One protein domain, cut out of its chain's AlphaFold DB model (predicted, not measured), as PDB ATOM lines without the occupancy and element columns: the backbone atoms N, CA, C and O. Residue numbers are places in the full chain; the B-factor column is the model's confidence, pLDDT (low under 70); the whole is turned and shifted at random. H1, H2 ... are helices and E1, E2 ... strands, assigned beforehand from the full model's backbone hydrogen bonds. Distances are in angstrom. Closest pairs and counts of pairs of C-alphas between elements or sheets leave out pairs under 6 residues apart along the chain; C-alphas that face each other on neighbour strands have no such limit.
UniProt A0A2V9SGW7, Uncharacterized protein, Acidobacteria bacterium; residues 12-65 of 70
ATOM      1  N   TYR A  12     -23.718  35.100 -11.966       83.62
ATOM      2  CA  TYR A  12     -24.117  34.130 -10.944       83.62
ATOM      3  C   TYR A  12     -23.830  34.684  -9.554       83.62
ATOM      4  O   TYR A  12     -22.771  35.268  -9.326       83.62
ATOM      5  N   ALA A  13     -24.774  34.515  -8.633       84.06
ATOM      6  CA  ALA A  13     -24.606  34.850  -7.225       84.06
ATOM      7  C   ALA A  13     -24.746  33.583  -6.380       84.06
ATOM      8  O   ALA A  13     -25.571  32.721  -6.681       84.06
ATOM      9  N   VAL A  14     -23.936  33.480  -5.326       83.25
ATOM     10  CA  VAL A  14     -24.063  32.431  -4.311       83.25
ATOM     11  C   VAL A  14     -24.777  33.038  -3.115       83.25
ATOM     12  O   VAL A  14     -24.320  34.040  -2.570       83.25
ATOM     13  N   ILE A  15     -25.896  32.441  -2.724       82.12
ATOM     14  CA  ILE A  15     -26.651  32.804  -1.530       82.12
ATOM     15  C   ILE A  15     -26.455  31.691  -0.512       82.12
ATOM     16  O   ILE A  15     -26.712  30.523  -0.798       82.12
ATOM     17  N   GLU A  16     -25.999  32.062   0.678       79.88
ATOM     18  CA  GLU A  16     -25.920  31.163   1.822       79.88
ATOM     19  C   GLU A  16     -27.181  31.327   2.668       79.88
ATOM     20  O   GLU A  16     -27.378  32.346   3.332       79.88
ATOM     21  N   ALA A  17     -28.051  30.319   2.629       72.88
ATOM     22  CA  ALA A  17     -29.163  30.207   3.551       72.88
ATOM     23  C   ALA A  17     -28.628  29.628   4.863       72.88
ATOM     24  O   ALA A  17     -28.254  28.453   4.947       72.88
ATOM     25  N   LEU A  18     -28.563  30.471   5.893       66.38
ATOM     26  CA  LEU A  18     -28.206  30.026   7.231       66.38
ATOM     27  C   LEU A  18     -29.371  29.202   7.793       66.38
ATOM     28  O   LEU A  18     -30.358  29.754   8.273       66.38
ATOM     29  N   GLN A  19     -29.264  27.878   7.706       66.31
ATOM     30  CA  GLN A  19     -30.202  26.973   8.357       66.31
ATOM     31  C   GLN A  19     -29.789  26.772   9.818       66.31
ATOM     32  O   GLN A  19     -28.608  26.641  10.128       66.31
ATOM     33  N   THR A  20     -30.765  26.768  10.727       58.56
ATOM     34  CA  THR A  20     -30.502  26.689  12.175       58.56
ATOM     35  C   THR A  20     -30.147  25.279  12.662       58.56
ATOM     36  O   THR A  20     -29.557  25.147  13.731       58.56
ATOM     37  N   GLU A  21     -30.479  24.237  11.892       58.06
ATOM     38  CA  GLU A  21     -30.272  22.822  12.261       58.06
ATOM     39  C   GLU A  21     -29.390  22.039  11.276       58.06
ATOM     40  O   GLU A  21     -29.009  20.903  11.553       58.06
ATOM     41  N   ALA A  22     -29.027  22.637  10.141       62.12
ATOM     42  CA  ALA A  22     -28.240  21.988   9.100       62.12
ATOM     43  C   ALA A  22     -27.023  22.834   8.716       62.12
ATOM     44  O   ALA A  22     -26.933  24.021   9.033       62.12
ATOM     45  N   ALA A  23     -26.072  22.210   8.015       69.62
ATOM     46  CA  ALA A  23     -24.989  22.952   7.383       69.62
ATOM     47  C   ALA A  23     -25.582  24.046   6.471       69.62
ATOM     48  O   ALA A  23     -26.594  23.790   5.814       69.62
ATOM     49  N   PRO A  24     -24.979  25.248   6.428       69.00
ATOM     50  CA  PRO A  24     -25.490  26.346   5.617       69.00
ATOM     51  C   PRO A  24     -25.655  25.899   4.164       69.00
ATOM     52  O   PRO A  24     -24.716  25.389   3.545       69.00
ATOM     53  N   GLU A  25     -26.863  26.071   3.633       76.00
ATOM     54  CA  GLU A  25     -27.185  25.652   2.275       76.00
ATOM     55  C   GLU A  25     -26.754  26.748   1.302       76.00
ATOM     56  O   GLU A  25     -27.102  27.919   1.458       76.00
ATOM     57  N   ARG A  26     -25.956  26.369   0.302       81.00
ATOM     58  CA  ARG A  26     -25.444  27.277  -0.728       81.00
ATOM     59  C   ARG A  26     -26.263  27.122  -1.995       81.00
ATOM     60  O   ARG A  26     -26.187  26.091  -2.659       81.00
ATOM     61  N   LEU A  27     -26.987  28.171  -2.353       79.19
ATOM     62  CA  LEU A  27     -27.778  28.251  -3.574       79.19
ATOM     63  C   LEU A  27     -27.051  29.123  -4.596       79.19
ATOM     64  O   LEU A  27     -26.619  30.228  -4.280       79.19
ATOM     65  N   VAL A  28     -26.921  28.640  -5.831       82.62
ATOM     66  CA  VAL A  28     -26.357  29.421  -6.940       82.62
ATOM     67  C   VAL A  28     -27.499  29.916  -7.812       82.62
ATOM     68  O   VAL A  28     -28.216  29.106  -8.398       82.62
ATOM     69  N   ILE A  29     -27.662  31.234  -7.920       84.44
ATOM     70  CA  ILE A  29     -28.709  31.843  -8.741       84.44
ATOM     71  C   ILE A  29     -28.116  32.582  -9.949       84.44
ATOM     72  O   ILE A  29     -27.200  33.397  -9.787       84.44
ATOM     73  N   PRO A  30     -28.613  32.326 -11.172       85.44
ATOM     74  CA  PRO A  30     -28.273  33.130 -12.335       85.44
ATOM     75  C   PRO A  30     -29.054  34.452 -12.320       85.44
ATOM     76  O   PRO A  30     -30.246  34.481 -12.019       85.44
ATOM     77  N   TYR A  31     -28.406  35.550 -12.699       83.44
ATOM     78  CA  TYR A  31     -29.030  36.865 -12.816       83.44
ATOM     79  C   TYR A  31     -28.486  37.645 -14.020       83.44
ATOM     80  O   TYR A  31     -27.386  37.399 -14.509       83.44
ATOM     81  N   ARG A  32     -29.288  38.580 -14.541       81.19
ATOM     82  CA  ARG A  32     -28.940  39.365 -15.743       81.19
ATOM     83  C   ARG A  32     -28.247  40.689 -15.444       81.19
ATOM     84  O   ARG A  32     -27.487  41.178 -16.265       81.19
ATOM     85  N   ASN A  33     -28.558  41.303 -14.310       82.88
ATOM     86  CA  ASN A  33     -27.963  42.557 -13.860       82.88
ATOM     87  C   ASN A  33     -28.183  42.719 -12.351       82.88
ATOM     88  O   ASN A  33     -29.059  42.073 -11.769       82.88
ATOM     89  N   GLU A  34     -27.411  43.603 -11.726       81.62
ATOM     90  CA  GLU A  34     -27.434  43.815 -10.273       81.62
ATOM     91  C   GLU A  34     -28.818  44.216  -9.744       81.62
ATOM     92  O   GLU A  34     -29.196  43.827  -8.642       81.62
ATOM     93  N   ARG A  35     -29.620  44.931 -10.546       83.00
ATOM     94  CA  ARG A  35     -30.980  45.319 -10.156       83.00
ATOM     95  C   ARG A  35     -31.901  44.103 -10.033       83.00
ATOM     96  O   ARG A  35     -32.656  44.028  -9.073       83.00
ATOM     97  N   SER A  36     -31.809  43.139 -10.950       82.44
ATOM     98  CA  SER A  36     -32.554  41.875 -10.860       82.44
ATOM     99  C   SER A  36     -32.109  41.015  -9.676       82.44
ATOM    100  O   SER A  36     -32.948  40.379  -9.049       82.44
ATOM    101  N   LEU A  37     -30.814  41.007  -9.342       83.94
ATOM    102  CA  LEU A  37     -30.325  40.317  -8.144       83.94
ATOM    103  C   LEU A  37     -30.900  40.955  -6.874       83.94
ATOM    104  O   LEU A  37     -31.399  40.254  -6.000       83.94
ATOM    105  N   HIS A  38     -30.867  42.285  -6.794       83.31
ATOM    106  CA  HIS A  38     -31.417  43.020  -5.661       83.31
ATOM    107  C   HIS A  38     -32.923  42.783  -5.493       83.31
ATOM    108  O   HIS A  38     -33.394  42.658  -4.369       83.31
ATOM    109  N   ASP A  39     -33.673  42.686  -6.592       82.56
ATOM    110  CA  ASP A  39     -35.104  42.370  -6.562       82.56
ATOM    111  C   ASP A  39     -35.372  40.976  -5.961       82.56
ATOM    112  O   ASP A  39     -36.191  40.842  -5.057       82.56
ATOM    113  N   VAL A  40     -34.595  39.959  -6.360       78.50
ATOM    114  CA  VAL A  40     -34.675  38.593  -5.799       78.50
ATOM    115  C   VAL A  40     -34.337  38.565  -4.305       78.50
ATOM    116  O   VAL A  40     -35.014  37.897  -3.521       78.50
ATOM    117  N   LEU A  41     -33.304  39.300  -3.891       79.69
ATOM    118  CA  LEU A  41     -32.905  39.391  -2.484       79.69
ATOM    119  C   LEU A  41     -33.942  40.153  -1.646       79.69
ATOM    120  O   LEU A  41     -34.252  39.737  -0.531       79.69
ATOM    121  N   ALA A  42     -34.514  41.230  -2.185       76.94
ATOM    122  CA  ALA A  42     -35.561  42.007  -1.526       76.94
ATOM    123  C   ALA A  42     -36.879  41.222  -1.411       76.94
ATOM    124  O   ALA A  42     -37.527  41.267  -0.366       76.94
ATOM    125  N   ALA A  43     -37.247  40.456  -2.445       69.31
ATOM    126  CA  ALA A  43     -38.405  39.562  -2.426       69.31
ATOM    127  C   ALA A  43     -38.254  38.426  -1.401       69.31
ATOM    128  O   ALA A  43     -39.249  37.933  -0.876       69.31
ATOM    129  N   SER A  44     -37.015  38.045  -1.076       64.38
ATOM    130  CA  SER A  44     -36.702  37.006  -0.087       64.38
ATOM    131  C   SER A  44     -36.851  37.477   1.373       64.38
ATOM    132  O   SER A  44     -36.432  36.763   2.277       64.38
ATOM    133  N   CYS A  45     -37.466  38.645   1.618       54.12
ATOM    134  CA  CYS A  45     -37.911  39.150   2.925       54.12
ATOM    135  C   CYS A  45     -36.928  38.884   4.078       54.12
ATOM    136  O   CYS A  45     -37.201  38.106   4.992       54.12
ATOM    137  N   ILE A  46     -35.792  39.583   4.069       61.75
ATOM    138  CA  ILE A  46     -34.894  39.624   5.226       61.75
ATOM    139  C   ILE A  46     -35.581  40.448   6.324       61.75
ATOM    140  O   ILE A  46     -35.629  41.677   6.254       61.75
ATOM    141  N   ILE A  47     -36.134  39.776   7.334       54.66
ATOM    142  CA  ILE A  47     -36.729  40.440   8.497       54.66
ATOM    143  C   ILE A  47     -35.612  40.761   9.489       54.66
ATOM    144  O   ILE A  47     -35.027  39.868  10.099       54.66
ATOM    145  N   ALA A  48     -35.312  42.049   9.648       54.19
ATOM    146  CA  ALA A  48     -34.359  42.537  10.637       54.19
ATOM    147  C   ALA A  48     -35.092  43.016  11.900       54.19
ATOM    148  O   ALA A  48     -36.015  43.825  11.819       54.19
ATOM    149  N   PHE A  49     -34.647  42.550  13.068       67.25
ATOM    150  CA  PHE A  49     -35.118  43.014  14.374       67.25
ATOM    151  C   PHE A  49     -34.031  43.850  15.058       67.25
ATOM    152  O   PHE A  49     -32.871  43.439  15.121       67.25
ATOM    153  N   GLY A  50     -34.404  45.027  15.565       66.56
ATOM    154  CA  GLY A  50     -33.538  45.869  16.390       66.56
ATOM    155  C   GLY A  50     -33.732  45.560  17.874       66.56
ATOM    156  O   GLY A  50     -34.867  45.437  18.326       66.56
ATOM    157  N   PHE A  51     -32.633  45.467  18.621       84.69
ATOM    158  CA  PHE A  51     -32.631  45.218  20.065       84.69
ATOM    159  C   PHE A  51     -31.845  46.308  20.784       84.69
ATOM    160  O   PHE A  51     -30.872  46.839  20.242       84.69
ATOM    161  N   SER A  52     -32.245  46.626  22.012       81.81
ATOM    162  CA  SER A  52     -31.614  47.695  22.800       81.81
ATOM    163  C   SER A  52     -30.307  47.246  23.459       81.81
ATOM    164  O   SER A  52     -29.543  48.068  23.963       81.81
ATOM    165  N   SER A  53     -30.038  45.938  23.498       79.81
ATOM    166  CA  SER A  53     -28.836  45.352  24.098       79.81
ATOM    167  C   SER A  53     -28.481  44.012  23.457       79.81
ATOM    168  O   SER A  53     -29.336  43.307  22.918       79.81
ATOM    169  N   ARG A  54     -27.200  43.633  23.534       83.56
ATOM    170  CA  ARG A  54     -26.697  42.376  22.957       83.56
ATOM    171  C   ARG A  54     -27.346  41.155  23.616       83.56
ATOM    172  O   ARG A  54     -27.696  40.205  22.923       83.56
ATOM    173  N   GLU A  55     -27.524  41.183  24.931       88.75
ATOM    174  CA  GLU A  55     -28.158  40.106  25.699       88.75
ATOM    175  C   GLU A  55     -29.614  39.870  25.265       88.75
ATOM    176  O   GLU A  55     -30.041  38.723  25.144       88.75
ATOM    177  N   GLU A  56     -30.342  40.945  24.955       79.25
ATOM    178  CA  GLU A  56     -31.725  40.905  24.464       79.25
ATOM    179  C   GLU A  56     -31.808  40.282  23.061       79.25
ATOM    180  O   GLU A  56     -32.631  39.397  22.824       79.25
ATOM    181  N   ALA A  57     -30.886  40.652  22.165       81.50
ATOM    182  CA  ALA A  57     -30.771  40.047  20.836       81.50
ATOM    183  C   ALA A  57     -30.443  38.544  20.894       81.50
ATOM    184  O   ALA A  57     -30.947  37.749  20.103       81.50
ATOM    185  N   LEU A  58     -29.595  38.129  21.839       80.19
ATOM    186  CA  LEU A  58     -29.241  36.719  22.016       80.19
ATOM    187  C   LEU A  58     -30.381  35.903  22.643       80.19
ATOM    188  O   LEU A  58     -30.514  34.717  22.339       80.19
ATOM    189  N   ALA A  59     -31.194  36.508  23.511       79.44
ATOM    190  CA  ALA A  59     -32.362  35.858  24.101       79.44
ATOM    191  C   ALA A  59     -33.484  35.646  23.069       79.44
ATOM    192  O   ALA A  59     -34.075  34.566  23.025       79.44
ATOM    193  N   SER A  60     -33.737  36.631  22.200       75.31
ATOM    194  CA  SER A  60     -34.749  36.541  21.137       75.31
ATOM    195  C   SER A  60     -34.369  35.535  20.044       75.31
ATOM    196  O   SER A  60     -35.220  34.762  19.604       75.31
ATOM    197  N   ALA A  61     -33.084  35.454  19.678       68.50
ATOM    198  CA  ALA A  61     -32.579  34.470  18.719       68.50
ATOM    199  C   ALA A  61     -32.849  33.019  19.160       68.50
ATOM    200  O   ALA A  61     -33.080  32.149  18.324       68.50
ATOM    201  N   LYS A  62     -32.870  32.755  20.474       59.84
ATOM    202  CA  LYS A  62     -33.196  31.430  21.025       59.84
ATOM    203  C   LYS A  62     -34.695  31.123  21.006       59.84
ATOM    204  O   LYS A  62     -35.063  29.962  20.855       59.84
ATOM    205  N   ALA A  63     -35.554  32.135  21.136       55.16
ATOM    206  CA  ALA A  63     -37.008  31.959  21.146       55.16
ATOM    207  C   ALA A  63     -37.577  31.613  19.757       55.16
ATOM    208  O   ALA A  63     -38.502  30.808  19.660       55.16
ATOM    209  N   CYS A  64     -36.993  32.146  18.677       51.50
ATOM    210  CA  CYS A  64     -37.414  31.836  17.304       51.50
ATOM    211  C   CYS A  64     -37.178  30.367  16.904       51.50
ATOM    212  O   CYS A  64     -37.882  29.854  16.043       51.50
ATOM    213  N   VAL A  65     -36.236  29.670  17.549       53.22
ATOM    214  CA  VAL A  65     -35.941  28.248  17.282       53.22
ATOM    215  C   VAL A  65     -36.983  27.310  17.920       53.22
ATOM    216  O   VAL A  65     -37.063  26.142  17.564       53.22
TER     217      VAL A  65
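Overview. This is residues 12 to 65 of the 70 residues of an uncharacterized protein of Acidobacteria bacterium (UniProt A0A2V9SGW7). The model is an open, elongated frame round a largely empty middle: the hairpin of E1 and E2 makes one long side, H1 and the stretch after it make the other, and H2 stands across one end. H1 folds back after E2 at the other end of the frame, while residues 42 to 48 stand free on the way to H2. The printed part has 54 residues, with two named strands and two named helices in the order E1, E2, H1, H2; the sheet has the order E1 - E2 and is antiparallel, and the class is mixed, helices and strands. The whole is only just loose, close to extended, with a radius of gyration of the C-alphas of 14.7 A and spans of 41 by 25 by 14 A.

Along the chain. E1, residues 12 to 17, begins at C-alpha 12 at (-24.117, 34.130, -10.944) and is 15.8 A long from first to last C-alpha. E2, residues 25 to 31, is the longest strand at 18.9 A. H1, residues 34 to 43, begins at C-alpha 34 at (-27.434, 43.815, -10.273) and is 14.1 A long. H2, residues 54 to 65, is the longest helix; it is 17.8 A long and ends at C-alpha 65 at (-35.941, 28.248, 17.282).

Arrangement. E1 and E2 form a hairpin of antiparallel neighbour strands, with 151 degrees between their directions. The C-alphas of Tyr 12 and Pro 30 face each other at 4.5 A. Within hydrogen-bond range across the pair are, for instance, N 15 and O 27 at 2.8 A and N 25 and O 17 at 3.1 A. The closest C-alphas of E2 and H1 are those of Tyr 31 and Leu 37, 6.0 A apart. The closest C-alphas of E1 and H1 are those of Ala 13 and Leu 37, 8.0 A apart. H2 is apart from E1, from E2 and from H1. In H1 every O i to N i+4 pair is within hydrogen-bond range; in H2 6 of 8 are.

Size, cuts and confidence. The C-alphas of Arg 32 and Glu 55 are the two farthest apart, at 41.5 A. The first and last printed C-alphas, those of Tyr 12 and Val 65, are 31.2 A apart. The printed part has no cut. The link from E2 to H1 is tight, with 2 residues; the links from E1 to E2, 7 residues, and from H1 to H2, 10 residues, are short, and no link is long. The mean pLDDT of the printed part is 74.1; 20 residues are under 70, namely residues 18 to 24, 43 to 50 and 61 to 65.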